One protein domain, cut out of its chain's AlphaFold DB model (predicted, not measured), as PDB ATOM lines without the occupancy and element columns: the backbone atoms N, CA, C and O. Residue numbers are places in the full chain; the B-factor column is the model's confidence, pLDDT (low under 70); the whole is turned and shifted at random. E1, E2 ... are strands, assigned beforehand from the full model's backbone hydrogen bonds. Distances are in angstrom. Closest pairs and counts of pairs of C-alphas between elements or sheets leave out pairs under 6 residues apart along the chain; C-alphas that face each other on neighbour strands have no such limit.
ATOM      1  N   TRP A   6     -30.077 -36.430  26.391       87.94
ATOM      2  CA  TRP A   6     -28.662 -36.755  26.595       87.94
ATOM      3  C   TRP A   6     -27.796 -35.807  25.769       87.94
ATOM      4  O   TRP A   6     -28.148 -35.500  24.633       87.94
ATOM      5  N   GLU A   7     -26.682 -35.342  26.326       90.81
ATOM      6  CA  GLU A   7     -25.728 -34.466  25.644       90.81
ATOM      7  C   GLU A   7     -24.376 -35.165  25.556       90.81
ATOM      8  O   GLU A   7     -23.852 -35.613  26.574       90.81
ATOM      9  N   ILE A   8     -23.835 -35.277  24.344       85.81
ATOM     10  CA  ILE A   8     -22.531 -35.889  24.072       85.81
ATOM     11  C   ILE A   8     -21.661 -34.828  23.408       85.81
ATOM     12  O   ILE A   8     -22.097 -34.199  22.445       85.81
ATOM     13  N   THR A   9     -20.455 -34.616  23.929       87.25
ATOM     14  CA  THR A   9     -19.507 -33.576  23.473       87.25
ATOM     15  C   THR A   9     -18.091 -34.118  23.260       87.25
ATOM     16  O   THR A   9     -17.184 -33.384  22.885       87.25
ATOM     17  N   ASP A  10     -17.863 -35.400  23.540       83.56
ATOM     18  CA  ASP A  10     -16.577 -36.094  23.450       83.56
ATOM     19  C   ASP A  10     -16.517 -37.003  22.211       83.56
ATOM     20  O   ASP A  10     -16.131 -38.170  22.275       83.56
ATOM     21  N   PHE A  11     -16.904 -36.459  21.059       87.31
ATOM     22  CA  PHE A  11     -16.906 -37.162  19.779       87.31
ATOM     23  C   PHE A  11     -16.264 -36.307  18.681       87.31
ATOM     24  O   PHE A  11     -16.337 -35.082  18.721       87.31
ATOM     25  N   THR A  12     -15.630 -36.945  17.696       86.00
ATOM     26  CA  THR A  12     -15.026 -36.234  16.555       86.00
ATOM     27  C   THR A  12     -16.070 -35.870  15.507       86.00
ATOM     28  O   THR A  12     -16.007 -34.802  14.900       86.00
ATOM     29  N   HIS A  13     -17.012 -36.782  15.266       92.19
ATOM     30  CA  HIS A  13     -18.088 -36.637  14.290       92.19
ATOM     31  C   HIS A  13     -19.186 -37.683  14.525       92.19
ATOM     32  O   HIS A  13     -18.946 -38.745  15.108       92.19
ATOM     33  N   GLY A  14     -20.398 -37.376  14.069       92.00
ATOM     34  CA  GLY A  14     -21.473 -38.346  13.904       92.00
ATOM     35  C   GLY A  14     -21.413 -39.021  12.535       92.00
ATOM     36  O   GLY A  14     -21.000 -38.401  11.559       92.00
ATOM     37  N   GLU A  15     -21.836 -40.275  12.455       92.19
ATOM     38  CA  GLU A  15     -22.014 -41.031  11.215       92.19
ATOM     39  C   GLU A  15     -23.469 -41.490  11.115       92.19
ATOM     40  O   GLU A  15     -23.999 -42.095  12.050       92.19
ATOM     41  N   CYS A  16     -24.117 -41.200   9.988       89.31
ATOM     42  CA  CYS A  16     -25.470 -41.657   9.675       89.31
ATOM     43  C   CYS A  16     -25.586 -41.874   8.162       89.31
ATOM     44  O   CYS A  16     -25.224 -40.989   7.390       89.31
ATOM     45  N   ASP A  17     -26.071 -43.043   7.738       82.19
ATOM     46  CA  ASP A  17     -26.313 -43.408   6.328       82.19
ATOM     47  C   ASP A  17     -25.124 -43.150   5.375       82.19
ATOM     48  O   ASP A  17     -25.295 -42.786   4.212       82.19
ATOM     49  N   GLY A  18     -23.896 -43.329   5.872       79.06
ATOM     50  CA  GLY A  18     -22.656 -43.102   5.117       79.06
ATOM     51  C   GLY A  18     -22.195 -41.640   5.046       79.06
ATOM     52  O   GLY A  18     -21.155 -41.365   4.450       79.06
ATOM     53  N   GLY A  19     -22.931 -40.708   5.657       86.50
ATOM     54  CA  GLY A  19     -22.539 -39.308   5.819       86.50
ATOM     55  C   GLY A  19     -21.849 -39.033   7.158       86.50
ATOM     56  O   GLY A  19     -22.163 -39.665   8.166       86.50
ATOM     57  N   TYR A  20     -20.944 -38.049   7.159       92.94
ATOM     58  CA  TYR A  20     -20.237 -37.557   8.345       92.94
ATOM     59  C   TYR A  20     -20.788 -36.201   8.797       92.94
ATOM     60  O   TYR A  20     -21.033 -35.320   7.974       92.94
ATOM     61  N   ILE A  21     -20.935 -36.022  10.110       93.38
ATOM     62  CA  ILE A  21     -21.478 -34.817  10.748       93.38
ATOM     63  C   ILE A  21     -20.467 -34.310  11.773       93.38
ATOM     64  O   ILE A  21     -20.357 -34.852  12.871       93.38
ATOM     65  N   TYR A  22     -19.718 -33.269  11.426       92.12
ATOM     66  CA  TYR A  22     -18.759 -32.643  12.338       92.12
ATOM     67  C   TYR A  22     -19.477 -31.625  13.220       92.12
ATOM     68  O   TYR A  22     -20.142 -30.732  12.703       92.12
ATOM     69  N   ALA A  23     -19.388 -31.798  14.537       91.88
ATOM     70  CA  ALA A  23     -20.121 -31.016  15.525       91.88
ATOM     71  C   ALA A  23     -19.369 -31.004  16.861       91.88
ATOM     72  O   ALA A  23     -18.640 -31.943  17.165       91.88
ATOM     73  N   ASP A  24     -19.601 -29.974  17.674       86.56
ATOM     74  CA  ASP A  24     -19.033 -29.851  19.024       86.56
ATOM     75  C   ASP A  24     -19.943 -30.487  20.092       86.56
ATOM     76  O   ASP A  24     -19.497 -30.828  21.187       86.56
ATOM     77  N   ALA A  25     -21.240 -30.626  19.795       90.88
ATOM     78  CA  ALA A  25     -22.220 -31.223  20.696       90.88
ATOM     79  C   ALA A  25     -23.323 -31.964  19.928       90.88
ATOM     80  O   ALA A  25     -23.764 -31.526  18.863       90.88
ATOM     81  N   CYS A  26     -23.815 -33.060  20.501       94.50
ATOM     82  CA  CYS A  26     -24.975 -33.805  20.030       94.50
ATOM     83  C   CYS A  26     -25.989 -33.952  21.170       94.50
ATOM     84  O   CYS A  26     -25.676 -34.516  22.220       94.50
ATOM     85  N   LYS A  27     -27.208 -33.438  20.973       94.81
ATOM     86  CA  LYS A  27     -28.330 -33.543  21.914       94.81
ATOM     87  C   LYS A  27     -29.328 -34.578  21.431       94.81
ATOM     88  O   LYS A  27     -29.855 -34.469  20.327       94.81
ATOM     89  N   ILE A  28     -29.623 -35.556  22.271       93.75
ATOM     90  CA  ILE A  28     -30.422 -36.728  21.929       93.75
ATOM     91  C   ILE A  28     -31.714 -36.703  22.732       93.75
ATOM     92  O   ILE A  28     -31.701 -36.762  23.963       93.75
ATOM     93  N   TYR A  29     -32.835 -36.650  22.024       91.94
ATOM     94  CA  TYR A  29     -34.174 -36.649  22.592       91.94
ATOM     95  C   TYR A  29     -34.808 -38.020  22.358       91.94
ATOM     96  O   TYR A  29     -35.099 -38.398  21.220       91.94
ATOM     97  N   VAL A  30     -35.011 -38.768  23.447       87.19
ATOM     98  CA  VAL A  30     -35.578 -40.126  23.409       87.19
ATOM     99  C   VAL A  30     -36.923 -40.114  22.689       87.19
ATOM    100  O   VAL A  30     -37.804 -39.311  22.993       87.19
ATOM    101  N   GLY A  31     -37.066 -41.012  21.718       88.00
ATOM    102  CA  GLY A  31     -38.252 -41.131  20.880       88.00
ATOM    103  C   GLY A  31     -38.403 -40.074  19.778       88.00
ATOM    104  O   GLY A  31     -39.357 -40.188  19.014       88.00
ATOM    105  N   VAL A  32     -37.497 -39.094  19.672       89.62
ATOM    106  CA  VAL A  32     -37.598 -37.963  18.727       89.62
ATOM    107  C   VAL A  32     -36.434 -37.923  17.736       89.62
ATOM    108  O   VAL A  32     -36.663 -37.929  16.528       89.62
ATOM    109  N   GLY A  33     -35.189 -37.859  18.216       91.38
ATOM    110  CA  GLY A  33     -34.032 -37.742  17.327       91.38
ATOM    111  C   GLY A  33     -32.792 -37.128  17.968       91.38
ATOM    112  O   GLY A  33     -32.740 -36.914  19.181       91.38
ATOM    113  N   ALA A  34     -31.791 -36.846  17.136       93.44
ATOM    114  CA  ALA A  34     -30.502 -36.282  17.534       93.44
ATOM    115  C   ALA A  34     -30.244 -34.939  16.835       93.44
ATOM    116  O   ALA A  34     -30.390 -34.817  15.621       93.44
ATOM    117  N   MET A  35     -29.854 -33.926  17.603       95.75
ATOM    118  CA  MET A  35     -29.544 -32.572  17.144       95.75
ATOM    119  C   MET A  35     -28.052 -32.291  17.313       95.75
ATOM    120  O   MET A  35     -27.534 -32.361  18.424       95.75
ATOM    121  N   PHE A  36     -27.376 -31.930  16.230       96.00
ATOM    122  CA  PHE A  36     -25.948 -31.637  16.192       96.00
ATOM    123  C   PHE A  36     -25.711 -30.131  16.180       96.00
ATOM    124  O   PHE A  36     -26.346 -29.405  15.412       96.00
ATOM    125  N   TYR A  37     -24.775 -29.669  17.004       95.25
ATOM    126  CA  TYR A  37     -24.454 -28.259  17.175       95.25
ATOM    127  C   TYR A  37     -22.969 -27.986  16.951       95.25
ATOM    128  O   TYR A  37     -22.116 -28.737  17.417       95.25
ATOM    129  N   GLN A  38     -22.663 -26.858  16.317       92.81
ATOM    130  CA  GLN A  38     -21.307 -26.328  16.168       92.81
ATOM    131  C   GLN A  38     -21.291 -24.886  16.677       92.81
ATOM    132  O   GLN A  38     -22.087 -24.055  16.227       92.81
ATOM    133  N   LYS A  39     -20.405 -24.571  17.630       89.50
ATOM    134  CA  LYS A  39     -20.312 -23.240  18.266       89.50
ATOM    135  C   LYS A  39     -21.678 -22.703  18.730       89.50
ATOM    136  O   LYS A  39     -22.003 -21.538  18.523       89.50
ATOM    137  N   GLY A  40     -22.503 -23.583  19.302       86.50
ATOM    138  CA  GLY A  40     -23.846 -23.263  19.802       86.50
ATOM    139  C   GLY A  40     -24.958 -23.174  18.746       86.50
ATOM    140  O   GLY A  40     -26.122 -23.053  19.120       86.50
ATOM    141  N   ASN A  41     -24.650 -23.282  17.450       93.00
ATOM    142  CA  ASN A  41     -25.646 -23.247  16.376       93.00
ATOM    143  C   ASN A  41     -26.059 -24.659  15.966       93.00
ATOM    144  O   ASN A  41     -25.194 -25.514  15.788       93.00
ATOM    145  N   LEU A  42     -27.363 -24.897  15.791       95.56
ATOM    146  CA  LEU A  42     -27.872 -26.159  15.245       95.56
ATOM    147  C   LEU A  42     -27.429 -26.284  13.785       95.56
ATOM    148  O   LEU A  42     -27.779 -25.434  12.966       95.56
ATOM    149  N   ILE A  43     -26.690 -27.342  13.464       96.19
ATOM    150  CA  ILE A  43     -26.217 -27.607  12.099       96.19
ATOM    151  C   ILE A  43     -26.988 -28.739  11.421       96.19
ATOM    152  O   ILE A  43     -27.155 -28.717  10.206       96.19
ATOM    153  N   GLN A  44     -27.483 -29.713  12.190       94.88
ATOM    154  CA  GLN A  44     -28.228 -30.843  11.644       94.88
ATOM    155  C   GLN A  44     -29.165 -31.446  12.686       94.88
ATOM    156  O   GLN A  44     -28.822 -31.559  13.861       94.88
ATOM    157  N   PHE A  45     -30.341 -31.872  12.238       94.12
ATOM    158  CA  PHE A  45     -31.272 -32.673  13.021       94.12
ATOM    159  C   PHE A  45     -31.534 -33.987  12.288       94.12
ATOM    160  O   PHE A  45     -31.892 -33.979  11.111       94.12
ATOM    161  N   ILE A  46     -31.336 -35.104  12.984       91.69
ATOM    162  CA  ILE A  46     -31.696 -36.441  12.523       91.69
ATOM    163  C   ILE A  46     -32.958 -36.858  13.268       91.69
ATOM    164  O   ILE A  46     -32.908 -37.152  14.466       91.69
ATOM    165  N   GLU A  47     -34.079 -36.890  12.558       91.12
ATOM    166  CA  GLU A  47     -35.339 -37.401  13.086       91.12
ATOM    167  C   GLU A  47     -35.300 -38.933  13.115       91.12
ATOM    168  O   GLU A  47     -35.248 -39.594  12.078       91.12
ATOM    169  N   ALA A  48     -35.283 -39.505  14.317       88.94
ATOM    170  CA  ALA A  48     -35.235 -40.945  14.522       88.94
ATOM    171  C   ALA A  48     -35.786 -41.300  15.902       88.94
ATOM    172  O   ALA A  48     -35.472 -40.659  16.906       88.94
ATOM    173  N   LYS A  49     -36.563 -42.382  15.989       90.19
ATOM    174  CA  LYS A  49     -37.080 -42.870  17.271       90.19
ATOM    175  C   LYS A  49     -35.964 -43.567  18.059       90.19
ATOM    176  O   LYS A  49     -35.824 -44.787  18.005       90.19
ATOM    177  N   ILE A  50     -35.143 -42.772  18.743       89.25
ATOM    178  CA  ILE A  50     -34.007 -43.247  19.540       89.25
ATOM    179  C   ILE A  50     -34.523 -43.881  20.833       89.25
ATOM    180  O   ILE A  50     -35.256 -43.243  21.590       89.25
ATOM    181  N   GLU A  51     -34.135 -45.130  21.077       89.62
ATOM    182  CA  GLU A  51     -34.475 -45.898  22.278       89.62
ATOM    183  C   GLU A  51     -33.417 -45.741  23.368       89.62
ATOM    184  O   GLU A  51     -33.747 -45.552  24.537       89.62
ATOM    185  N   SER A  52     -32.140 -45.839  22.990       86.69
ATOM    186  CA  SER A  52     -31.021 -45.787  23.925       86.69
ATOM    187  C   SER A  52     -29.728 -45.319  23.267       86.69
ATOM    188  O   SER A  52     -29.575 -45.359  22.046       86.69
ATOM    189  N   VAL A  53     -28.788 -44.891  24.107       88.81
ATOM    190  CA  VAL A  53     -27.398 -44.605  23.744       88.81
ATOM    191  C   VAL A  53     -26.526 -45.651  24.418       88.81
ATOM    192  O   VAL A  53     -26.602 -45.820  25.632       88.81
ATOM    193  N   ASN A  54     -25.702 -46.346  23.640       88.25
ATOM    194  CA  ASN A  54     -24.812 -47.391  24.138       88.25
ATOM    195  C   ASN A  54     -23.377 -47.056  23.748       88.25
ATOM    196  O   ASN A  54     -23.118 -46.738  22.591       88.25
ATOM    197  N   LEU A  55     -22.442 -47.150  24.688       87.56
ATOM    198  CA  LEU A  55     -21.021 -47.102  24.364       87.56
ATOM    199  C   LEU A  55     -20.594 -48.490  23.879       87.56
ATOM    200  O   LEU A  55     -20.774 -49.471  24.599       87.56
ATOM    201  N   ILE A  56     -20.058 -48.572  22.665       85.88
ATOM    202  CA  ILE A  56     -19.552 -49.811  22.074       85.88
ATOM    203  C   ILE A  56     -18.040 -49.715  21.864       85.88
ATOM    204  O   ILE A  56     -17.531 -48.678  21.437       85.88
ATOM    205  N   ASP A  57     -17.343 -50.805  22.168       82.00
ATOM    206  CA  ASP A  57     -15.920 -50.984  21.889       82.00
ATOM    207  C   ASP A  57     -15.761 -51.717  20.547       82.00
ATOM    208  O   ASP A  57     -16.295 -52.812  20.356       82.00
ATOM    209  N   LEU A  58     -15.066 -51.086  19.600       79.25
ATOM    210  CA  LEU A  58     -14.762 -51.630  18.272       79.25
ATOM    211  C   LEU A  58     -13.340 -52.221  18.185       79.25
ATOM    212  O   LEU A  58     -12.852 -52.519  17.086       79.25
ATOM    213  N   GLY A  59     -12.661 -52.369  19.324       70.19
ATOM    214  CA  GLY A  59     -11.291 -52.852  19.451       70.19
ATOM    215  C   GLY A  59     -10.237 -51.793  19.117       70.19
ATOM    216  O   GLY A  59     -10.484 -50.848  18.356       70.19
ATOM    217  N   ASN A  60      -9.027 -51.995  19.653       69.44
ATOM    218  CA  ASN A  60      -7.905 -51.046  19.609       69.44
ATOM    219  C   ASN A  60      -8.264 -49.677  20.215       69.44
ATOM    220  O   ASN A  60      -7.987 -48.651  19.600       69.44
ATOM    221  N   ASP A  61      -8.948 -49.669  21.365       62.38
ATOM    222  CA  ASP A  61      -9.379 -48.456  22.082       62.38
ATOM    223  C   ASP A  61     -10.281 -47.504  21.276       62.38
ATOM    224  O   ASP A  61     -10.431 -46.323  21.600       62.38
ATOM    225  N   ARG A  62     -10.938 -48.014  20.228       71.44
ATOM    226  CA  ARG A  62     -11.890 -47.248  19.420       71.44
ATOM    227  C   ARG A  62     -13.290 -47.414  19.979       71.44
ATOM    228  O   ARG A  62     -13.949 -48.430  19.760       71.44
ATOM    229  N   TYR A  63     -13.763 -46.373  20.644       80.94
ATOM    230  CA  TYR A  63     -15.098 -46.338  21.223       80.94
ATOM    231  C   TYR A  63     -16.049 -45.522  20.356       80.94
ATOM    232  O   TYR A  63     -15.698 -44.456  19.850       80.94
ATOM    233  N   HIS A  64     -17.269 -46.012  20.179       87.88
ATOM    234  CA  HIS A  64     -18.334 -45.281  19.503       87.88
ATOM    235  C   HIS A  64     -19.556 -45.217  20.422       87.88
ATOM    236  O   HIS A  64     -19.886 -46.190  21.099       87.88
ATOM    237  N   TYR A  65     -20.264 -44.093  20.425       90.94
ATOM    238  CA  TYR A  65     -21.630 -44.056  20.933       90.94
ATOM    239  C   TYR A  65     -22.561 -44.543  19.829       90.94
ATOM    240  O   TYR A  65     -22.608 -43.955  18.754       90.94
ATOM    241  N   TYR A  66     -23.303 -45.610  20.084       91.25
ATOM    242  CA  TYR A  66     -24.335 -46.128  19.201       91.25
ATOM    243  C   TYR A  66     -25.719 -45.724  19.709       91.25
ATOM    244  O   TYR A  66     -26.134 -46.106  20.809       91.25
ATOM    245  N   LEU A  67     -26.440 -44.955  18.898       91.50
ATOM    246  CA  LEU A  67     -27.806 -44.522  19.174       91.50
ATOM    247  C   LEU A  67     -28.748 -45.559  18.559       91.50
ATOM    248  O   LEU A  67     -28.968 -45.583  17.346       91.50
ATOM    249  N   LYS A  68     -29.299 -46.433  19.403       87.50
ATOM    250  CA  LYS A  68     -30.207 -47.494  18.970       87.50
ATOM    251  C   LYS A  68     -31.543 -46.885  18.558       87.50
ATOM    252  O   LYS A  68     -32.192 -46.212  19.361       87.50
ATOM    253  N   THR A  69     -31.967 -47.145  17.328       87.69
ATOM    254  CA  THR A  69     -33.236 -46.670  16.770       87.69
ATOM    255  C   THR A  69     -34.234 -47.825  16.668       87.69
ATOM    256  O   THR A  69     -33.856 -48.961  16.390       87.69
ATOM    257  N   SER A  70     -35.518 -47.564  16.927       80.69
ATOM    258  CA  SER A  70     -36.548 -48.618  16.933       80.69
ATOM    259  C   SER A  70     -37.161 -48.894  15.554       80.69
ATOM    260  O   SER A  70     -37.751 -49.948  15.340       80.69
ATOM    261  N   ASN A  71     -37.084 -47.922  14.635       66.81
ATOM    262  CA  ASN A  71     -37.924 -47.881  13.430       66.81
ATOM    263  C   ASN A  71     -37.160 -47.584  12.126       66.81
ATOM    264  O   ASN A  71     -37.787 -47.529  11.071       66.81
ATOM    265  N   SER A  72     -35.851 -47.341  12.175       60.19
ATOM    266  CA  SER A  72     -35.059 -46.963  10.999       60.19
ATOM    267  C   SER A  72     -33.948 -47.975  10.751       60.19
ATOM    268  O   SER A  72     -33.310 -48.433  11.693       60.19
ATOM    269  N   SER A  73     -33.651 -48.251   9.481       60.41
ATOM    270  CA  SER A  73     -32.385 -48.877   9.060       60.41
ATOM    271  C   SER A  73     -31.157 -48.037   9.439       60.41
ATOM    272  O   SER A  73     -30.026 -48.519   9.390       60.41
ATOM    273  N   ASN A  74     -31.386 -46.782   9.820       65.19
ATOM    274  CA  ASN A  74     -30.362 -45.791  10.063       65.19
ATOM    275  C   ASN A  74     -29.758 -46.037  11.447       65.19
ATOM    276  O   ASN A  74     -30.413 -45.889  12.485       65.19
ATOM    277  N   SER A  75     -28.497 -46.448  11.437       76.62
ATOM    278  CA  SER A  75     -27.660 -46.517  12.626       76.62
ATOM    279  C   SER A  75     -26.923 -45.194  12.758       76.62
ATOM    280  O   SER A  75     -26.197 -44.814  11.842       76.62
ATOM    281  N   ILE A  76     -27.117 -44.497  13.880       89.31
ATOM    282  CA  ILE A  76     -26.374 -43.272  14.172       89.31
ATOM    283  C   ILE A  76     -25.240 -43.644  15.125       89.31
ATOM    284  O   ILE A  76     -25.483 -44.152  16.225       89.31
ATOM    285  N   TYR A  77     -24.009 -43.386  14.700       91.38
ATOM    286  CA  TYR A  77     -22.819 -43.544  15.527       91.38
ATOM    287  C   TYR A  77     -22.219 -42.178  15.827       91.38
ATOM    288  O   TYR A  77     -22.250 -41.294  14.980       91.38
ATOM    289  N   LEU A  78     -21.638 -42.000  17.006       90.88
ATOM    290  CA  LEU A  78     -20.745 -40.882  17.296       90.88
ATOM    291  C   LEU A  78     -19.379 -41.479  17.599       90.88
ATOM    292  O   LEU A  78     -19.236 -42.228  18.569       90.88
ATOM    293  N   LYS A  79     -18.385 -41.188  16.761       89.31
ATOM    294  CA  LYS A  79     -17.026 -41.675  16.986       89.31
ATOM    295  C   LYS A  79     -16.446 -40.928  18.181       89.31
ATOM    296  O   LYS A  79     -16.252 -39.716  18.093       89.31
ATOM    297  N   LYS A  80     -16.185 -41.631  19.285       83.81
ATOM    298  CA  LYS A  80     -15.577 -41.022  20.468       83.81
ATOM    299  C   LYS A  80     -14.205 -40.481  20.084       83.81
ATOM    300  O   LYS A  80     -13.489 -41.103  19.296       83.81
ATOM    301  N   CYS A  81     -13.841 -39.327  20.624       78.50
ATOM    302  CA  CYS A  81     -12.473 -38.853  20.495       78.50
ATOM    303  C   CYS A  81     -11.508 -39.916  21.037       78.50
ATOM    304  O   CYS A  81     -11.712 -40.434  22.137       78.50
TER     305      CYS A  81
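AT A GLANCE: This is residues 6 to 81 of the 178 residues of an uncharacterized protein of Bacillus cereus (UniProt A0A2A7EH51). Two twisted sheets, partly face to face with their strands crossed, make a sandwich: E1, E4, E5 and E6 form one layer, and E3, E2, E9, E8 and E7 the other. The long hairpin of E7 and E8 lies at one edge of the larger sheet, its turn at residues 58 to 62 reaching far from the turn between E5 and E6. The printed part has 76 residues with nine named strands, E1 to E9 in order along the chain, and no named helix, the class being all strand. Both sheets are antiparallel, in the orders E1 - E4 - E5 - E6 and E3 - E2 - E9 - E8 - E7. The whole is compact, with a radius of gyration of the C-alphas of 11.4 A and spans of 31 by 30 by 23 A.

HOW THE PARTS SIT: Start at E1, residues 6 to 8, an edge strand antiparallel to E4, residues 25 to 29; look for N 6 and O 28, 2.9 A apart. E4, E5, residues 33 to 38, and E6, residues 41 to 47, are a meander, each strand the antiparallel neighbour of the one before; N 27 and O 35 are 2.8 A apart, N 36 and O 44 2.8 A. In the other sheet, strongly twisted, find the hairpin of E2, residues 11 to 16, and E3, residues 19 to 21, with N 14 and O 21 2.8 A apart. A second meander is E7, residues 50 to 57, E8, residues 63 to 69, and E9, residues 76 to 80; N 54 and O 66 are 2.9 A apart, N 65 and O 78 2.8 A. E9 is also antiparallel to E2, with N 15 and O 77 2.8 A apart. The sheets' facing parts are 10.3 A centre to centre, with their strands at 41 degrees. The closest C-alphas of E5 and E7, those of Gly 33 and Ile 50, are 5.9 A apart. E2 and E4 are near each other, with 7 pairs of C-alphas within 10 A.

IN THESE COORDINATES: Find C-alpha 6 at (-28.662, -36.755, 26.595), where E1 begins. E2 runs 14.0 A, E4 13.3 A, E5 17.1 A and E6 17.5 A from first to last C-alpha. E7 begins at C-alpha 50, (-34.007, -43.247, 19.540), and runs 19.8 A; E8 runs 18.7 A. E9 runs 12.7 A and ends at C-alpha 80, (-15.577, -41.022, 20.468).

THE WHOLE: The two C-alphas farthest apart, those of Asn 41 and Asn 60, are 33.1 A apart. The printed part has no cut; the link E8 to E9 is short, and the other links between named strands are tight. The mean pLDDT of the printed part is 86.7; look for values under 70 at residues 60 to 61 and 71 to 74.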